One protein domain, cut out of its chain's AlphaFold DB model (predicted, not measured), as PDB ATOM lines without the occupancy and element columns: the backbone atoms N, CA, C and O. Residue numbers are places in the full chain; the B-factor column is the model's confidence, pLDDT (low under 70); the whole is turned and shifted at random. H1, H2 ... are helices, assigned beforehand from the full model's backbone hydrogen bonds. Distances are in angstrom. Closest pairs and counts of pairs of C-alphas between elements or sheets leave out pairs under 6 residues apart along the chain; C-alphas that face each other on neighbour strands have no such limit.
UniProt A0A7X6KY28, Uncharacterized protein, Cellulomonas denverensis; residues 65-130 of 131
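Overview. This is residues 65 to 130 of the 131 residues of an uncharacterized protein of Cellulomonas denverensis (UniProt A0A7X6KY28). One long, straight helix, H1, makes an arm whose first part, residues 65 to 79, sticks out free, while two short helices, H2 and H3, pack on its last part and cross it. Beyond the end of H1, the long loop of residues 92 to 110 runs on away from the arm and folds back on itself to reach H2, so that H1 and this loop make the length. The printed part has 66 residues with three named helices, in the order H1, H2, H3, and no named strand; the class is all helix. The whole is only just loose, close to extended, with a radius of gyration of the C-alphas of 15.8 A, and the C-alphas span 56 by 24 by 17 A.

Along the chain. H1 is residues 65 to 91, 38.6 A from first to last C-alpha; it begins at C-alpha 65, at (56.768, -21.374, -55.610), and ends at C-alpha 91, at (27.645, -27.513, -31.012). Residues 92 to 110 hold no named element. Within them, residues 95 to 96 form a short antiparallel pairing with residues 105 to 106. H2 is residues 111 to 118, 10.6 A long. H3 is residues 122 to 128, 9.8 A long, and ends at C-alpha 128, at (31.921, -29.327, -40.253).

Arrangement. The helix packing is mostly crossed, with no touching pair at a shallow tilt. H1 touches H2 with residues 87 to 91 alone, and the closest C-alphas, those of Leu 87 and Leu 114, are 7.4 A apart. These two helices stand at a steep tilt of 55 degrees and run opposite ways. H1 touches H3 with residues 84 to 88 alone, and the closest C-alphas, those of Thr 84 and Ala 128, are 5.1 A apart. Their lines are about perpendicular, at 85 degrees. H2 and H3 touch as well, with the C-alphas of Ala 115 and Arg 122 closest at 5.1 A; their lines are about perpendicular, at 87 degrees. In H1, H2 and H3 every backbone O i to N i+4 pair is within hydrogen-bond range.

Size, cuts and confidence. The two C-alphas farthest apart, those of Val 65 and Gly 102, are 56.0 A apart. Without residues 65 to 79, which stand free, the body has 51 residues and spans 36 by 17 by 15 A. The printed part has no cut. The link from H1 to H2 is long, with 19 residues, and the link from H2 to H3 is tight, with 3. The mean pLDDT of the printed part is 82.1, and the model's confidence is low, under 70, at residues 92 to 109.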
ATOM      1  N   VAL A  65      58.108 -21.972 -55.731       97.12
ATOM      2  CA  VAL A  65      56.768 -21.374 -55.610       97.12
ATOM      3  C   VAL A  65      55.705 -22.464 -55.418       97.12
ATOM      4  O   VAL A  65      54.837 -22.346 -54.550       97.12
ATOM      5  N   ALA A  66      55.796 -23.572 -56.158       97.38
ATOM      6  CA  ALA A  66      54.890 -24.709 -56.000       97.38
ATOM      7  C   ALA A  66      55.004 -25.343 -54.604       97.38
ATOM      8  O   ALA A  66      53.997 -25.628 -53.952       97.38
ATOM      9  N   LYS A  67      56.225 -25.510 -54.086       97.88
ATOM     10  CA  LYS A  67      56.462 -26.011 -52.727       97.88
ATOM     11  C   LYS A  67      55.876 -25.081 -51.662       97.88
ATOM     12  O   LYS A  67      55.290 -25.565 -50.689       97.88
ATOM     13  N   GLN A  68      55.987 -23.764 -51.840       95.88
ATOM     14  CA  GLN A  68      55.358 -22.787 -50.946       95.88
ATOM     15  C   GLN A  68      53.830 -22.903 -50.979       95.88
ATOM     16  O   GLN A  68      53.204 -22.965 -49.922       95.88
ATOM     17  N   MET A  69      53.232 -23.040 -52.167       97.00
ATOM     18  CA  MET A  69      51.793 -23.276 -52.316       97.00
ATOM     19  C   MET A  69      51.348 -24.547 -51.580       97.00
ATOM     20  O   MET A  69      50.365 -24.512 -50.840       97.00
ATOM     21  N   HIS A  70      52.065 -25.663 -51.741       97.88
ATOM     22  CA  HIS A  70      51.750 -26.910 -51.038       97.88
ATOM     23  C   HIS A  70      51.859 -26.763 -49.520       97.88
ATOM     24  O   HIS A  70      51.000 -27.253 -48.790       97.88
ATOM     25  N   THR A  71      52.869 -26.035 -49.046       97.81
ATOM     26  CA  THR A  71      53.054 -25.753 -47.618       97.81
ATOM     27  C   THR A  71      51.895 -24.925 -47.061       97.81
ATOM     28  O   THR A  71      51.292 -25.293 -46.054       97.81
ATOM     29  N   ALA A  72      51.525 -23.840 -47.747       97.06
ATOM     30  CA  ALA A  72      50.390 -23.002 -47.370       97.06
ATOM     31  C   ALA A  72      49.069 -23.784 -47.404       97.06
ATOM     32  O   ALA A  72      48.210 -23.609 -46.539       97.06
ATOM     33  N   ARG A  73      48.918 -24.685 -48.380       97.50
ATOM     34  CA  ARG A  73      47.742 -25.541 -48.500       97.50
ATOM     35  C   ARG A  73      47.615 -26.512 -47.329       97.50
ATOM     36  O   ARG A  73      46.526 -26.612 -46.775       97.50
ATOM     37  N   ALA A  74      48.703 -27.172 -46.938       97.94
ATOM     38  CA  ALA A  74      48.715 -28.060 -45.779       97.94
ATOM     39  C   ALA A  74      48.346 -27.299 -44.493       97.94
ATOM     40  O   ALA A  74      47.452 -27.718 -43.765       97.94
ATOM     41  N   ALA A  75      48.932 -26.115 -44.277       97.88
ATOM     42  CA  ALA A  75      48.606 -25.278 -43.120       97.88
ATOM     43  C   ALA A  75      47.127 -24.845 -43.093       97.88
ATOM     44  O   ALA A  75      46.499 -24.819 -42.033       97.88
ATOM     45  N   TYR A  76      46.545 -24.531 -44.256       96.38
ATOM     46  CA  TYR A  76      45.114 -24.252 -44.375       96.38
ATOM     47  C   TYR A  76      44.256 -25.473 -44.010       96.38
ATOM     48  O   TYR A  76      43.251 -25.335 -43.311       96.38
ATOM     49  N   GLU A  77      44.638 -26.666 -44.473       96.81
ATOM     50  CA  GLU A  77      43.923 -27.912 -44.182       96.81
ATOM     51  C   GLU A  77      43.985 -28.268 -42.689       96.81
ATOM     52  O   GLU A  77      42.946 -28.577 -42.099       96.81
ATOM     53  N   ASP A  78      45.145 -28.107 -42.051       98.00
ATOM     54  CA  ASP A  78      45.317 -28.290 -40.606       98.00
ATOM     55  C   ASP A  78      44.450 -27.309 -39.801       98.00
ATOM     56  O   ASP A  78      43.736 -27.701 -38.871       98.00
ATOM     57  N   ALA A  79      44.444 -26.028 -40.188       96.44
ATOM     58  CA  ALA A  79      43.613 -25.010 -39.552       96.44
ATOM     59  C   ALA A  79      42.113 -25.315 -39.703       96.44
ATOM     60  O   ALA A  79      41.337 -25.142 -38.757       96.44
ATOM     61  N   LEU A  80      41.694 -25.813 -40.870       93.88
ATOM     62  CA  LEU A  80      40.311 -26.214 -41.114       93.88
ATOM     63  C   LEU A  80      39.914 -27.445 -40.281       93.88
ATOM     64  O   LEU A  80      38.793 -27.498 -39.764       93.88
ATOM     65  N   ALA A  81      40.819 -28.412 -40.106       95.88
ATOM     66  CA  ALA A  81      40.592 -29.575 -39.251       95.88
ATOM     67  C   ALA A  81      40.438 -29.160 -37.777       95.88
ATOM     68  O   ALA A  81      39.493 -29.584 -37.103       95.88
ATOM     69  N   ALA A  82      41.302 -28.260 -37.299       96.69
ATOM     70  CA  ALA A  82      41.217 -27.696 -35.954       96.69
ATOM     71  C   ALA A  82      39.901 -26.930 -35.731       96.69
ATOM     72  O   ALA A  82      39.213 -27.156 -34.730       96.69
ATOM     73  N   LEU A  83      39.497 -26.082 -36.687       94.31
ATOM     74  CA  LEU A  83      38.209 -25.380 -36.654       94.31
ATOM     75  C   LEU A  83      37.034 -26.364 -36.599       94.31
ATOM     76  O   LEU A  83      36.100 -26.173 -35.821       94.31
ATOM     77  N   THR A  84      37.088 -27.436 -37.389       93.25
ATOM     78  CA  THR A  84      36.053 -28.477 -37.406       93.25
ATOM     79  C   THR A  84      35.905 -29.132 -36.032       93.25
ATOM     80  O   THR A  84      34.795 -29.201 -35.501       93.25
ATOM     81  N   GLY A  85      37.015 -29.530 -35.403       90.69
ATOM     82  CA  GLY A  85      37.001 -30.073 -34.042       90.69
ATOM     83  C   GLY A  85      36.412 -29.094 -33.021       90.69
ATOM     84  O   GLY A  85      35.563 -29.475 -32.210       90.69
ATOM     85  N   ALA A  86      36.789 -27.814 -33.104       91.62
ATOM     86  CA  ALA A  86      36.249 -26.770 -32.235       91.62
ATOM     87  C   ALA A  86      34.728 -26.589 -32.411       91.62
ATOM     88  O   ALA A  86      34.004 -26.450 -31.419       91.62
ATOM     89  N   LEU A  87      34.223 -26.639 -33.648       89.56
ATOM     90  CA  LEU A  87      32.792 -26.540 -33.951       89.56
ATOM     91  C   LEU A  87      32.002 -27.737 -33.411       89.56
ATOM     92  O   LEU A  87      30.940 -27.535 -32.823       89.56
ATOM     93  N   ILE A  88      32.529 -28.959 -33.544       86.88
ATOM     94  CA  ILE A  88      31.898 -30.178 -33.011       86.88
ATOM     95  C   ILE A  88      31.733 -30.080 -31.490       86.88
ATOM     96  O   ILE A  88      30.640 -30.301 -30.967       86.88
ATOM     97  N   VAL A  89      32.797 -29.697 -30.773       85.88
ATOM     98  CA  VAL A  89      32.745 -29.529 -29.310       85.88
ATOM     99  C   VAL A  89      31.779 -28.411 -28.912       85.88
ATOM    100  O   VAL A  89      31.066 -28.539 -27.913       85.88
ATOM    101  N   SER A  90      31.725 -27.329 -29.693       85.00
ATOM    102  CA  SER A  90      30.880 -26.165 -29.404       85.00
ATOM    103  C   SER A  90      29.392 -26.429 -29.650       85.00
ATOM    104  O   SER A  90      28.561 -25.969 -28.875       85.00
ATOM    105  N   ALA A  91      29.038 -27.211 -30.672       81.25
ATOM    106  CA  ALA A  91      27.645 -27.513 -31.012       81.25
ATOM    107  C   ALA A  91      26.910 -28.342 -29.939       81.25
ATOM    108  O   ALA A  91      25.682 -28.308 -29.859       81.25
ATOM    109  N   GLY A  92      27.650 -29.086 -29.110       68.44
ATOM    110  CA  GLY A  92      27.093 -29.963 -28.077       68.44
ATOM    111  C   GLY A  92      26.902 -29.328 -26.698       68.44
ATOM    112  O   GLY A  92      26.381 -30.000 -25.808       68.44
ATOM    113  N   ARG A  93      27.325 -28.075 -26.473       60.78
ATOM    114  CA  ARG A  93      27.337 -27.465 -25.131       60.78
ATOM    115  C   ARG A  93      26.396 -26.258 -25.033       60.78
ATOM    116  O   ARG A  93      26.465 -25.379 -25.886       60.78
ATOM    117  N   PRO A  94      25.552 -26.163 -23.988       55.62
ATOM    118  CA  PRO A  94      24.913 -24.897 -23.646       55.62
ATOM    119  C   PRO A  94      25.995 -23.902 -23.208       55.62
ATOM    120  O   PRO A  94      26.875 -24.243 -22.414       55.62
ATOM    121  N   VAL A  95      25.946 -22.679 -23.730       57.72
ATOM    122  CA  VAL A  95      26.868 -21.610 -23.334       57.72
ATOM    123  C   VAL A  95      26.199 -20.819 -22.218       57.72
ATOM    124  O   VAL A  95      25.016 -20.485 -22.288       57.72
ATOM    125  N   GLN A  96      26.950 -20.541 -21.153       53.38
ATOM    126  CA  GLN A  96      26.507 -19.572 -20.159       53.38
ATOM    127  C   GLN A  96      26.612 -18.180 -20.773       53.38
ATOM    128  O   GLN A  96      27.707 -17.627 -20.891       53.38
ATOM    129  N   VAL A  97      25.473 -17.603 -21.140       54.56
ATOM    130  CA  VAL A  97      25.402 -16.174 -21.423       54.56
ATOM    131  C   VAL A  97      25.253 -15.475 -20.086       54.56
ATOM    132  O   VAL A  97      24.254 -15.634 -19.387       54.56
ATOM    133  N   ARG A  98      26.269 -14.704 -19.701       53.47
ATOM    134  CA  ARG A  98      26.155 -13.789 -18.568       53.47
ATOM    135  C   ARG A  98      25.373 -12.568 -19.037       53.47
ATOM    136  O   ARG A  98      25.960 -11.523 -19.304       53.47
ATOM    137  N   ASP A  99      24.058 -12.704 -19.170       49.59
ATOM    138  CA  ASP A  99      23.221 -11.513 -19.154       49.59
ATOM    139  C   ASP A  99      23.278 -10.920 -17.733       49.59
ATOM    140  O   ASP A  99      23.442 -11.622 -16.730       49.59
ATOM    141  N   GLY A 100      23.250  -9.596 -17.618       54.12
ATOM    142  CA  GLY A 100      23.340  -8.911 -16.327       54.12
ATOM    143  C   GLY A 100      22.116  -9.100 -15.418       54.12
ATOM    144  O   GLY A 100      21.954  -8.309 -14.493       54.12
ATOM    145  N   ARG A 101      21.228 -10.074 -15.681       52.12
ATOM    146  CA  ARG A 101      19.924 -10.259 -15.020       52.12
ATOM    147  C   ARG A 101      19.700 -11.671 -14.463       52.12
ATOM    148  O   ARG A 101      18.561 -12.051 -14.206       52.12
ATOM    149  N   GLY A 102      20.774 -12.395 -14.160       49.28
ATOM    150  CA  GLY A 102      20.705 -13.680 -13.459       49.28
ATOM    151  C   GLY A 102      20.822 -14.848 -14.430       49.28
ATOM    152  O   GLY A 102      20.000 -15.027 -15.320       49.28
ATOM    153  N   GLY A 103      21.888 -15.630 -14.251       50.12
ATOM    154  CA  GLY A 103      22.382 -16.598 -15.227       50.12
ATOM    155  C   GLY A 103      21.362 -17.657 -15.641       50.12
ATOM    156  O   GLY A 103      21.084 -18.591 -14.890       50.12
ATOM    157  N   GLY A 104      20.881 -17.539 -16.875       52.31
ATOM    158  CA  GLY A 104      20.254 -18.621 -17.624       52.31
ATOM    159  C   GLY A 104      21.259 -19.291 -18.563       52.31
ATOM    160  O   GLY A 104      22.167 -18.651 -19.093       52.31
ATOM    161  N   TYR A 105      21.097 -20.594 -18.792       51.78
ATOM    162  CA  TYR A 105      21.768 -21.282 -19.894       51.78
ATOM    163  C   TYR A 105      20.940 -21.063 -21.160       51.78
ATOM    164  O   TYR A 105      19.809 -21.544 -21.237       51.78
ATOM    165  N   ILE A 106      21.489 -20.374 -22.160       53.91
ATOM    166  CA  ILE A 106      20.916 -20.410 -23.506       53.91
ATOM    167  C   ILE A 106      21.501 -21.645 -24.196       53.91
ATOM    168  O   ILE A 106      22.680 -21.981 -24.039       53.91
ATOM    169  N   ARG A 107      20.674 -22.375 -24.951       54.31
ATOM    170  CA  ARG A 107      21.148 -23.434 -25.850       54.31
ATOM    171  C   ARG A 107      21.825 -22.781 -27.062       54.31
ATOM    172  O   ARG A 107      21.343 -22.900 -28.180       54.31
ATOM    173  N   ASP A 108      22.938 -22.099 -26.816       53.38
ATOM    174  CA  ASP A 108      23.816 -21.397 -27.766       53.38
ATOM    175  C   ASP A 108      24.619 -22.380 -28.645       53.38
ATOM    176  O   ASP A 108      25.836 -22.284 -28.812       53.38
ATOM    177  N   GLY A 109      23.925 -23.381 -29.184       59.72
ATOM    178  CA  GLY A 109      24.451 -24.383 -30.108       59.72
ATOM    179  C   GLY A 109      23.781 -24.318 -31.479       59.72
ATOM    180  O   GLY A 109      23.902 -25.264 -32.258       59.72
ATOM    181  N   SER A 110      23.023 -23.254 -31.778       78.06
ATOM    182  CA  SER A 110      22.442 -23.103 -33.109       78.06
ATOM    183  C   SER A 110      23.558 -22.858 -34.135       78.06
ATOM    184  O   SER A 110      24.556 -22.190 -33.865       78.06
ATOM    185  N   GLU A 111      23.403 -23.406 -35.340       86.19
ATOM    186  CA  GLU A 111      24.389 -23.246 -36.420       86.19
ATOM    187  C   GLU A 111      24.616 -21.770 -36.788       86.19
ATOM    188  O   GLU A 111      25.686 -21.417 -37.277       86.19
ATOM    189  N   VAL A 112      23.602 -20.924 -36.568       87.06
ATOM    190  CA  VAL A 112      23.644 -19.481 -36.830       87.06
ATOM    191  C   VAL A 112      24.528 -18.777 -35.803       87.06
ATOM    192  O   VAL A 112      25.385 -17.988 -36.190       87.06
ATOM    193  N   ASP A 113      24.387 -19.111 -34.521       85.25
ATOM    194  CA  ASP A 113      25.185 -18.492 -33.457       85.25
ATOM    195  C   ASP A 113      26.656 -18.904 -33.554       85.25
ATOM    196  O   ASP A 113      27.553 -18.076 -33.395       85.25
ATOM    197  N   LEU A 114      26.916 -20.176 -33.878       87.75
ATOM    198  CA  LEU A 114      28.273 -20.670 -34.124       87.75
ATOM    199  C   LEU A 114      28.927 -19.947 -35.305       87.75
ATOM    200  O   LEU A 114      30.082 -19.534 -35.205       87.75
ATOM    201  N   ALA A 115      28.183 -19.758 -36.398       91.38
ATOM    202  CA  ALA A 115      28.656 -19.032 -37.572       91.38
ATOM    203  C   ALA A 115      28.990 -17.570 -37.231       91.38
ATOM    204  O   ALA A 115      30.084 -17.101 -37.545       91.38
ATOM    205  N   ALA A 116      28.087 -16.882 -36.526       89.75
ATOM    206  CA  ALA A 116      28.272 -15.494 -36.120       89.75
ATOM    207  C   ALA A 116      29.477 -15.313 -35.182       89.75
ATOM    208  O   ALA A 116      30.302 -14.431 -35.404       89.75
ATOM    209  N   ARG A 117      29.626 -16.176 -34.167       87.75
ATOM    210  CA  ARG A 117      30.735 -16.107 -33.199       87.75
ATOM    211  C   ARG A 117      32.096 -16.400 -33.821       87.75
ATOM    212  O   ARG A 117      33.083 -15.800 -33.412       87.75
ATOM    213  N   ALA A 118      32.154 -17.338 -34.763       90.00
ATOM    214  CA  ALA A 118      33.398 -17.725 -35.421       90.00
ATOM    215  C   ALA A 118      33.729 -16.861 -36.651       90.00
ATOM    216  O   ALA A 118      34.800 -17.030 -37.227       90.00
ATOM    217  N   GLY A 119      32.837 -15.955 -37.070       94.12
ATOM    218  CA  GLY A 119      33.045 -15.121 -38.257       94.12
ATOM    219  C   GLY A 119      33.079 -15.922 -39.563       94.12
ATOM    220  O   GLY A 119      33.777 -15.548 -40.501       94.12
ATOM    221  N   ILE A 120      32.351 -17.041 -39.629       94.31
ATOM    222  CA  ILE A 120      32.318 -17.940 -40.793       94.31
ATOM    223  C   ILE A 120      30.896 -18.110 -41.315       94.31
ATOM    224  O   ILE A 120      29.913 -17.812 -40.642       94.31
ATOM    225  N   SER A 121      30.764 -18.644 -42.529       94.75
ATOM    226  CA  SER A 121      29.445 -18.939 -43.085       94.75
ATOM    227  C   SER A 121      28.752 -20.086 -42.336       94.75
ATOM    228  O   SER A 121      29.386 -21.060 -41.916       94.75
ATOM    229  N   ARG A 122      27.417 -20.048 -42.268       93.19
ATOM    230  CA  ARG A 122      26.616 -21.178 -41.765       93.19
ATOM    231  C   ARG A 122      26.848 -22.461 -42.572       93.19
ATOM    232  O   ARG A 122      26.784 -23.555 -42.015       93.19
ATOM    233  N   LEU A 123      27.142 -22.342 -43.869       94.06
ATOM    234  CA  LEU A 123      27.478 -23.490 -44.714       94.06
ATOM    235  C   LEU A 123      28.759 -24.184 -44.229       94.06
ATOM    236  O   LEU A 123      28.805 -25.411 -44.193       94.06
ATOM    237  N   THR A 124      29.766 -23.417 -43.806       93.00
ATOM    238  CA  THR A 124      30.998 -23.949 -43.205       93.00
ATOM    239  C   THR A 124      30.690 -24.725 -41.923       93.00
ATOM    240  O   THR A 124      31.167 -25.845 -41.764       93.00
ATOM    241  N   VAL A 125      29.826 -24.182 -41.055       92.19
ATOM    242  CA  VAL A 125      29.393 -24.863 -39.821       92.19
ATOM    243  C   VAL A 125      28.683 -26.180 -40.126       92.19
ATOM    244  O   VAL A 125      29.007 -27.206 -39.539       92.19
ATOM    245  N   ARG A 126      27.737 -26.187 -41.070       92.19
ATOM    246  CA  ARG A 126      26.999 -27.405 -41.435       92.19
ATOM    247  C   ARG A 126      27.902 -28.495 -41.994       92.19
ATOM    248  O   ARG A 126      27.821 -29.628 -41.529       92.19
ATOM    249  N   LYS A 127      28.808 -28.131 -42.907       92.38
ATOM    250  CA  LYS A 127      29.807 -29.058 -43.454       92.38
ATOM    251  C   LYS A 127      30.667 -29.669 -42.347       92.38
ATOM    252  O   LYS A 127      30.835 -30.882 -42.326       92.38
ATOM    253  N   ALA A 128      31.143 -28.855 -41.400       90.50
ATOM    254  CA  ALA A 128      31.921 -29.327 -40.253       90.50
ATOM    255  C   ALA A 128      31.135 -30.294 -39.344       90.50
ATOM    256  O   ALA A 128      31.715 -31.204 -38.760       90.50
ATOM    257  N   LEU A 129      29.812 -30.123 -39.242       88.31
ATOM    258  CA  LEU A 129      28.920 -30.981 -38.453       88.31
ATOM    259  C   LEU A 129      28.327 -32.165 -39.247       88.31
ATOM    260  O   LEU A 129      27.496 -32.891 -38.702       88.31
ATOM    261  N   GLY A 130      28.713 -32.353 -40.516       87.88
ATOM    262  CA  GLY A 130      28.227 -33.444 -41.369       87.88
ATOM    263  C   GLY A 130      26.773 -33.302 -41.848       87.88
ATOM    264  O   GLY A 130      26.093 -34.314 -42.002       87.88
TER     265      GLY A 130